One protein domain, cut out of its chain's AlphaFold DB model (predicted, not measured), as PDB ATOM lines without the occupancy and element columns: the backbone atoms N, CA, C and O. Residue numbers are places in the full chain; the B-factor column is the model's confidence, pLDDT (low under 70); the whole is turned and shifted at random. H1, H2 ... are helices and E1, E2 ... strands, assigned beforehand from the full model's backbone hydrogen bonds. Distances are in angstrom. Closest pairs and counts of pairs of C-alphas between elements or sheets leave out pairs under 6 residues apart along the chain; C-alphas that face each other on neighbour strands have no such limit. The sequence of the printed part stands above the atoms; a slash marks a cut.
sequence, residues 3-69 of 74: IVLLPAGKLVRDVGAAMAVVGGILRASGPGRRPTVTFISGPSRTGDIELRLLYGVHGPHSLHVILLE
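AT A GLANCE: This is residues 3 to 69 of the 74 residues of the protein "LUD_dom domain-containing protein" of Chloroflexi bacterium 13_1_20CM_66_33 (UniProt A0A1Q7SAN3). The model is a loose, open frame: a two-stranded ribbon of E1 and E4 on one side, the small hairpin E2 and E3 at one far end, and the single helix H1 toward the opposite end. A long stretch without a named element, residues 29 to 44, runs back from H1 to the hairpin, and residues 28 to 33 stand free at the helix end. The printed part has 67 residues, with one named helix and four named strands in the order E1, H1, E2, E3, E4, in the mixed class of helices and strands. The sheet E1, E4 is parallel and the sheet E2, E3 antiparallel. The whole is loose, with a radius of gyration of the C-alphas of 15.6 A and spans of 45 by 32 by 20 A.

HOW THE PARTS SIT: E1, residues 3 to 7, and E4, residues 63 to 68, are parallel neighbours at 27 degrees. C-alphas 4 and 65 face each other at 4.7 A, and N 4 and O 64 are within hydrogen-bond range at 2.8 A. E2, residues 45 to 49, and E3, residues 52 to 55, form an antiparallel hairpin at 144 degrees, with N 54 and O 46 at 2.8 A. E3 and E4 are apart, as are E1 and E2. H1, residues 15 to 28, is apart from E3 and E4; every O i to N i+4 pair in it is within hydrogen-bond range.

IN THESE COORDINATES: E1 begins at C-alpha 3, (234.921, 243.350, 301.083). E4 is 16.0 A long and ends at C-alpha 68, (235.382, 255.795, 298.411). H1 is 19.8 A long, E1 13.2 A, E2 10.3 A and E3 9.7 A.

THE WHOLE: The C-alphas of Pro 31 and Glu 50, the two farthest apart, are 46.3 A from each other. The link from H1 to E2 is long, 16 residues. The printed part has no cut, and no printed residue is under 70 in pLDDT.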
ATOM      1  N   ILE A   3     234.425 242.050 301.547       96.75
ATOM      2  CA  ILE A   3     234.921 243.350 301.083       96.75
ATOM      3  C   ILE A   3     233.715 244.258 300.871       96.75
ATOM      4  O   ILE A   3     232.793 243.888 300.149       96.75
ATOM      5  N   VAL A   4     233.731 245.434 301.490       95.50
ATOM      6  CA  VAL A   4     232.665 246.431 301.391       95.50
ATOM      7  C   VAL A   4     233.220 247.681 300.728       95.50
ATOM      8  O   VAL A   4     234.203 248.247 301.198       95.50
ATOM      9  N   LEU A   5     232.568 248.120 299.655       95.50
ATOM     10  CA  LEU A   5     232.803 249.426 299.047       95.50
ATOM     11  C   LEU A   5     231.804 250.408 299.656       95.50
ATOM     12  O   LEU A   5     230.598 250.275 299.438       95.50
ATOM     13  N   LEU A   6     232.292 251.357 300.449       95.06
ATOM     14  CA  LEU A   6     231.452 252.287 301.193       95.06
ATOM     15  C   LEU A   6     231.684 253.716 300.686       95.06
ATOM     16  O   LEU A   6     232.791 254.233 300.851       95.06
ATOM     17  N   PRO A   7     230.659 254.374 300.107       95.75
ATOM     18  CA  PRO A   7     230.676 255.821 299.913       95.75
ATOM     19  C   PRO A   7     231.056 256.529 301.215       95.75
ATOM     20  O   PRO A   7     230.374 256.343 302.227       95.75
ATOM     21  N   ALA A   8     232.116 257.339 301.206       95.00
ATOM     22  CA  ALA A   8     232.601 258.013 302.414       95.00
ATOM     23  C   ALA A   8     231.506 258.894 303.046       95.00
ATOM     24  O   ALA A   8     231.307 258.872 304.260       95.00
ATOM     25  N   GLY A   9     230.693 259.556 302.214       94.19
ATOM     26  CA  GLY A   9     229.544 260.360 302.646       94.19
ATOM     27  C   GLY A   9     228.389 259.584 303.300       94.19
ATOM     28  O   GLY A   9     227.469 260.210 303.820       94.19
ATOM     29  N   LYS A  10     228.409 258.242 303.303       93.62
ATOM     30  CA  LYS A  10     227.421 257.400 304.010       93.62
ATOM     31  C   LYS A  10     227.897 256.941 305.393       93.62
ATOM     32  O   LYS A  10     227.168 256.216 306.072       93.62
ATOM     33  N   LEU A  11     229.090 257.352 305.830       94.56
ATOM     34  CA  LEU A  11     229.530 257.150 307.208       94.56
ATOM     35  C   LEU A  11     228.698 258.005 308.162       94.56
ATOM     36  O   LEU A  11     228.473 259.193 307.943       94.56
ATOM     37  N   VAL A  12     228.274 257.391 309.259       96.44
ATOM     38  CA  VAL A  12     227.500 258.045 310.313       96.44
ATOM     39  C   VAL A  12     228.177 257.839 311.658       96.44
ATOM     40  O   VAL A  12     228.952 256.901 311.842       96.44
ATOM     41  N   ARG A  13     227.892 258.736 312.603       97.06
ATOM     42  CA  ARG A  13     228.568 258.785 313.906       97.06
ATOM     43  C   ARG A  13     228.315 257.547 314.768       97.06
ATOM     44  O   ARG A  13     229.223 257.101 315.460       97.06
ATOM     45  N   ASP A  14     227.088 257.037 314.763       96.81
ATOM     46  CA  ASP A  14     226.655 255.984 315.676       96.81
ATOM     47  C   ASP A  14     225.543 255.106 315.077       96.81
ATOM     48  O   ASP A  14     225.006 255.361 313.994       96.81
ATOM     49  N   VAL A  15     225.204 254.039 315.805       95.31
ATOM     50  CA  VAL A  15     224.169 253.078 315.408       95.31
ATOM     51  C   VAL A  15     222.793 253.738 315.328       95.31
ATOM     52  O   VAL A  15     222.012 253.383 314.451       95.31
ATOM     53  N   GLY A  16     222.489 254.718 316.183       97.19
ATOM     54  CA  GLY A  16     221.210 255.430 316.149       97.19
ATOM     55  C   GLY A  16     221.017 256.173 314.826       97.19
ATOM     56  O   GLY A  16     219.987 256.015 314.163       97.19
ATOM     57  N   ALA A  17     222.047 256.897 314.386       97.44
ATOM     58  CA  ALA A  17     222.078 257.545 313.081       97.44
ATOM     59  C   ALA A  17     221.965 256.525 311.931       97.44
ATOM     60  O   ALA A  17     221.200 256.742 310.989       97.44
ATOM     61  N   ALA A  18     222.649 255.379 312.026       95.50
ATOM     62  CA  ALA A  18     222.548 254.313 311.023       95.50
ATOM     63  C   ALA A  18     221.122 253.743 310.919       95.50
ATOM     64  O   ALA A  18     220.598 253.567 309.818       95.50
ATOM     65  N   MET A  19     220.459 253.509 312.055       95.75
ATOM     66  CA  MET A  19     219.080 253.016 312.103       95.75
ATOM     67  C   MET A  19     218.087 254.010 311.496       95.75
ATOM     68  O   MET A  19     217.144 253.592 310.822       95.75
ATOM     69  N   ALA A  20     218.300 255.316 311.684       96.44
ATOM     70  CA  ALA A  20     217.476 256.345 311.052       96.44
ATOM     71  C   ALA A  20     217.583 256.297 309.517       96.44
ATOM     72  O   ALA A  20     216.554 256.310 308.832       96.44
ATOM     73  N   VAL A  21     218.806 256.159 308.985       94.06
ATOM     74  CA  VAL A  21     219.070 255.997 307.543       94.06
ATOM     75  C   VAL A  21     218.404 254.730 307.004       94.06
ATOM     76  O   VAL A  21     217.631 254.800 306.047       94.06
ATOM     77  N   VAL A  22     218.632 253.580 307.648       93.44
ATOM     78  CA  VAL A  22     218.022 252.295 307.264       93.44
ATOM     79  C   VAL A  22     216.497 252.385 307.282       93.44
ATOM     80  O   VAL A  22     215.844 251.977 306.325       93.44
ATOM     81  N   GLY A  23     215.911 252.976 308.325       93.00
ATOM     82  CA  GLY A  23     214.467 253.180 308.415       93.00
ATOM     83  C   GLY A  23     213.914 254.017 307.256       93.00
ATOM     84  O   GLY A  23     212.833 253.718 306.750       93.00
ATOM     85  N   GLY A  24     214.659 255.031 306.806       92.81
ATOM     86  CA  GLY A  24     214.330 255.808 305.608       92.81
ATOM     87  C   GLY A  24     214.293 254.945 304.344       92.81
ATOM     88  O   GLY A  24     213.301 254.972 303.617       92.81
ATOM     89  N   ILE A  25     215.323 254.120 304.135       90.69
ATOM     90  CA  ILE A  25     215.423 253.194 302.993       90.69
ATOM     91  C   ILE A  25     214.255 252.197 302.990       90.69
ATOM     92  O   ILE A  25     213.609 251.987 301.960       90.69
ATOM     93  N   LEU A  26     213.942 251.610 304.148       91.38
ATOM     94  CA  LEU A  26     212.846 250.648 304.283       91.38
ATOM     95  C   LEU A  26     211.492 251.280 303.936       91.38
ATOM     96  O   LEU A  26     210.722 250.695 303.177       91.38
ATOM     97  N   ARG A  27     211.216 252.495 304.427       89.88
ATOM     98  CA  ARG A  27     209.977 253.225 304.108       89.88
ATOM     99  C   ARG A  27     209.881 253.601 302.627       89.88
ATOM    100  O   ARG A  27     208.795 253.543 302.060       89.88
ATOM    101  N   ALA A  28     211.005 253.935 301.993       91.31
ATOM    102  CA  ALA A  28     211.069 254.292 300.574       91.31
ATOM    103  C   ALA A  28     210.987 253.085 299.619       91.31
ATOM    104  O   ALA A  28     210.839 253.265 298.414       91.31
ATOM    105  N   SER A  29     211.066 251.851 300.131       89.31
ATOM    106  CA  SER A  29     211.127 250.645 299.294       89.31
ATOM    107  C   SER A  29     209.841 250.379 298.496       89.31
ATOM    108  O   SER A  29     209.885 249.643 297.516       89.31
ATOM    109  N   GLY A  30     208.725 251.024 298.837       85.00
ATOM    110  CA  GLY A  30     207.467 250.934 298.096       85.00
ATOM    111  C   GLY A  30     206.649 249.667 298.399       85.00
ATOM    112  O   GLY A  30     207.140 248.736 299.046       85.00
ATOM    113  N   PRO A  31     205.375 249.617 297.967       85.06
ATOM    114  CA  PRO A  31     204.471 248.512 298.281       85.06
ATOM    115  C   PRO A  31     205.005 247.161 297.786       85.06
ATOM    116  O   PRO A  31     205.484 247.041 296.663       85.06
ATOM    117  N   GLY A  32     204.924 246.129 298.629       85.19
ATOM    118  CA  GLY A  32     205.331 244.763 298.275       85.19
ATOM    119  C   GLY A  32     206.839 244.483 298.317       85.19
ATOM    120  O   GLY A  32     207.224 243.316 298.264       85.19
ATOM    121  N   ARG A  33     207.704 245.494 298.483       87.19
ATOM    122  CA  ARG A  33     209.145 245.279 298.689       87.19
ATOM    123  C   ARG A  33     209.469 245.140 300.173       87.19
ATOM    124  O   ARG A  33     209.064 245.958 300.994       87.19
ATOM    125  N   ARG A  34     210.235 244.103 300.514       83.69
ATOM    126  CA  ARG A  34     210.697 243.822 301.880       83.69
ATOM    127  C   ARG A  34     212.214 243.634 301.868       83.69
ATOM    128  O   ARG A  34     212.670 242.506 301.701       83.69
ATOM    129  N   PRO A  35     213.000 244.717 301.969       89.12
ATOM    130  CA  PRO A  35     214.450 244.603 302.011       89.12
ATOM    131  C   PRO A  35     214.883 243.857 303.271       89.12
ATOM    132  O   PRO A  35     214.373 244.122 304.362       89.12
ATOM    133  N   THR A  36     215.852 242.960 303.132       92.00
ATOM    134  CA  THR A  36     216.545 242.366 304.276       92.00
ATOM    135  C   THR A  36     217.668 243.296 304.711       92.00
ATOM    136  O   THR A  36     218.459 243.749 303.887       92.00
ATOM    137  N   VAL A  37     217.745 243.565 306.012       91.75
ATOM    138  CA  VAL A  37     218.830 244.345 306.611       91.75
ATOM    139  C   VAL A  37     219.689 243.405 307.442       91.75
ATOM    140  O   VAL A  37     219.184 242.750 308.352       91.75
ATOM    141  N   THR A  38     220.985 243.375 307.148       92.00
ATOM    142  CA  THR A  38     221.974 242.592 307.896       92.00
ATOM    143  C   THR A  38     222.961 243.542 308.558       92.00
ATOM    144  O   THR A  38     223.605 244.341 307.880       92.00
ATOM    145  N   PHE A  39     223.111 243.437 309.876       91.75
ATOM    146  CA  PHE A  39     224.114 244.194 310.620       91.75
ATOM    147  C   PHE A  39     225.408 243.391 310.715       91.75
ATOM    148  O   PHE A  39     225.414 242.264 311.206       91.75
ATOM    149  N   ILE A  40     226.509 243.983 310.254       92.88
ATOM    150  CA  ILE A  40     227.846 243.387 310.312       92.88
ATOM    151  C   ILE A  40     228.735 244.347 311.095       92.88
ATOM    152  O   ILE A  40     229.098 245.407 310.598       92.88
ATOM    153  N   SER A  41     229.070 243.981 312.330       91.50
ATOM    154  CA  SER A  41     229.893 244.799 313.232       91.50
ATOM    155  C   SER A  41     231.397 244.533 313.106       91.50
ATOM    156  O   SER A  41     232.201 245.217 313.735       91.50
ATOM    157  N   GLY A  42     231.798 243.541 312.310       93.62
ATOM    158  CA  GLY A  42     233.191 243.150 312.132       93.62
ATOM    159  C   GLY A  42     233.334 241.705 311.650       93.62
ATOM    160  O   GLY A  42     232.344 241.084 311.251       93.62
ATOM    161  N   PRO A  43     234.557 241.150 311.689       95.25
ATOM    162  CA  PRO A  43     234.784 239.723 311.502       95.25
ATOM    163  C   PRO A  43     234.003 238.885 312.518       95.25
ATOM    164  O   PRO A  43     233.846 239.280 313.677       95.25
ATOM    165  N   SER A  44     233.558 237.702 312.099       94.38
ATOM    166  CA  SER A  44     232.893 236.752 312.991       94.38
ATOM    167  C   SER A  44     233.875 236.251 314.051       94.38
ATOM    168  O   SER A  44     234.984 235.825 313.724       94.38
ATOM    169  N   ARG A  45     233.458 236.309 315.318       94.00
ATOM    170  CA  ARG A  45     234.216 235.852 316.487       94.00
ATOM    171  C   ARG A  45     233.262 235.174 317.455       94.00
ATOM    172  O   ARG A  45     232.236 235.762 317.781       94.00
ATOM    173  N   THR A  46     233.614 233.976 317.901       92.62
ATOM    174  CA  THR A  46     232.780 233.161 318.787       92.62
ATOM    175  C   THR A  46     233.662 232.562 319.880       92.62
ATOM    176  O   THR A  46     234.745 232.065 319.588       92.62
ATOM    177  N   GLY A  47     233.257 232.712 321.142       91.94
ATOM    178  CA  GLY A  47     233.983 232.204 322.322       91.94
ATOM    179  C   GLY A  47     233.235 231.090 323.059       91.94
ATOM    180  O   GLY A  47     233.687 230.598 324.087       91.94
ATOM    181  N   ASP A  48     232.070 230.728 322.540       89.31
ATOM    182  CA  ASP A  48     231.129 229.733 323.043       89.31
ATOM    183  C   ASP A  48     231.442 228.307 322.559       89.31
ATOM    184  O   ASP A  48     230.809 227.355 323.009       89.31
ATOM    185  N   ILE A  49     232.453 228.131 321.703       89.56
ATOM    186  CA  ILE A  49     232.950 226.818 321.279       89.56
ATOM    187  C   ILE A  49     234.157 226.456 322.135       89.56
ATOM    188  O   ILE A  49     235.218 227.068 322.021       89.56
ATOM    189  N   GLU A  50     233.985 225.460 323.008       92.00
ATOM    190  CA  GLU A  50     235.057 224.907 323.852       92.00
ATOM    191  C   GLU A  50     235.805 225.962 324.693       92.00
ATOM    192  O   GLU A  50     236.965 225.767 325.053       92.00
ATOM    193  N   LEU A  51     235.156 227.097 324.998       90.81
ATOM    194  CA  LEU A  51     235.755 228.251 325.687       90.81
ATOM    195  C   LEU A  51     236.988 228.826 324.969       90.81
ATOM    196  O   LEU A  51     237.860 229.441 325.589       90.81
ATOM    197  N   ARG A  52     237.079 228.629 323.652       92.44
ATOM    198  CA  ARG A  52     238.156 229.147 322.810       92.44
ATOM    199  C   ARG A  52     237.612 230.207 321.877       92.44
ATOM    200  O   ARG A  52     236.559 230.044 321.269       92.44
ATOM    201  N   LEU A  53     238.367 231.293 321.731       92.19
ATOM    202  CA  LEU A  53     238.045 232.319 320.752       92.19
ATOM    203  C   LEU A  53     238.374 231.797 319.349       92.19
ATOM    204  O   LEU A  53     239.542 231.691 318.975       92.19
ATOM    205  N   LEU A  54     237.337 231.489 318.580       93.88
ATOM    206  CA  LEU A  54     237.434 231.086 317.184       93.88
ATOM    207  C   LEU A  54     236.935 232.211 316.276       93.88
ATOM    208  O   LEU A  54     235.992 232.937 316.593       93.88
ATOM    209  N   TYR A  55     237.574 232.346 315.116       93.38
ATOM    210  CA  TYR A  55     237.294 233.399 314.143       93.38
ATOM    211  C   TYR A  55     236.712 232.799 312.865       93.38
ATOM    212  O   TYR A  55     237.271 231.856 312.304       93.38
ATOM    213  N   GLY A  56     235.636 233.391 312.347       91.44
ATOM    214  CA  GLY A  56     235.071 233.017 311.047       91.44
ATOM    215  C   GLY A  56     234.165 231.782 311.044       91.44
ATOM    216  O   GLY A  56     233.938 231.224 309.978       91.44
ATOM    217  N   VAL A  57     233.649 231.348 312.199       94.06
ATOM    218  CA  VAL A  57     232.790 230.150 312.295       94.06
ATOM    219  C   VAL A  57     231.407 230.380 311.672       94.06
ATOM    220  O   VAL A  57     230.932 229.562 310.892       94.06
ATOM    221  N   HIS A  58     230.767 231.510 311.987       90.81
ATOM    222  CA  HIS A  58     229.394 231.822 311.550       90.81
ATOM    223  C   HIS A  58     229.320 232.942 310.508       90.81
ATOM    224  O   HIS A  58     228.241 233.365 310.103       90.81
ATOM    225  N   GLY A  59     230.464 233.468 310.086       91.38
ATOM    226  CA  GLY A  59     230.523 234.608 309.191       91.38
ATOM    227  C   GLY A  59     231.930 234.821 308.652       91.38
ATOM    228  O   GLY A  59     232.788 233.948 308.771       91.38
ATOM    229  N   PRO A  60     232.206 235.982 308.047       94.44
ATOM    230  CA  PRO A  60     233.492 236.200 307.416       94.44
ATOM    231  C   PRO A  60     234.614 236.217 308.459       94.44
ATOM    232  O   PRO A  60     234.539 236.916 309.467       94.44
ATOM    233  N   HIS A  61     235.688 235.484 308.167       95.12
ATOM    234  CA  HIS A  61     236.918 235.506 308.963       95.12
ATOM    235  C   HIS A  61     237.618 236.880 308.947       95.12
ATOM    236  O   HIS A  61     238.288 237.251 309.901       95.12
ATOM    237  N   SER A  62     237.438 237.655 307.874       95.50
ATOM    238  CA  SER A  62     237.979 239.006 307.716       95.50
ATOM    239  C   SER A  62     236.958 239.932 307.055       95.50
ATOM    240  O   SER A  62     236.203 239.502 306.175       95.50
ATOM    241  N   LEU A  63     236.959 241.200 307.469       96.44
ATOM    242  CA  LEU A  63     236.158 242.279 306.898       96.44
ATOM    243  C   LEU A  63     237.097 243.408 306.473       96.44
ATOM    244  O   LEU A  63     237.840 243.932 307.298       96.44
ATOM    245  N   HIS A  64     237.030 243.790 305.202       97.00
ATOM    246  CA  HIS A  64     237.751 244.934 304.655       97.00
ATOM    247  C   HIS A  64     236.736 245.961 304.163       97.00
ATOM    248  O   HIS A  64     235.889 245.640 303.330       97.00
ATOM    249  N   VAL A  65     236.814 247.186 304.675       96.31
ATOM    250  CA  VAL A  65     235.962 248.299 304.244       96.31
ATOM    251  C   VAL A  65     236.833 249.291 303.490       96.31
ATOM    252  O   VAL A  65     237.813 249.793 304.032       96.31
ATOM    253  N   ILE A  66     236.482 249.546 302.234       97.06
ATOM    254  CA  ILE A  66     237.158 250.504 301.365       97.06
ATOM    255  C   ILE A  66     236.262 251.733 301.277       97.06
ATOM    256  O   ILE A  66     235.161 251.667 300.725       97.06
ATOM    257  N   LEU A  67     236.735 252.837 301.850       96.62
ATOM    258  CA  LEU A  67     236.057 254.125 301.771       96.62
ATOM    259  C   LEU A  67     236.353 254.773 300.422       96.62
ATOM    260  O   LEU A  67     237.510 254.864 300.010       96.62
ATOM    261  N   LEU A  68     235.300 255.205 299.739       96.50
ATOM    262  CA  LEU A  68     235.382 255.795 298.411       96.50
ATOM    263  C   LEU A  68     234.736 257.181 298.430       96.50
ATOM    264  O   LEU A  68     233.536 257.303 298.660       96.50
ATOM    265  N   GLU A  69     235.529 258.215 298.159       95.69
ATOM    266  CA  GLU A  69     235.052 259.607 298.079       95.69
ATOM    267  C   GLU A  69     234.200 259.864 296.826       95.69
ATOM    268  O   GLU A  69     233.264 260.650 296.844       95.69
TER     269      GLU A  69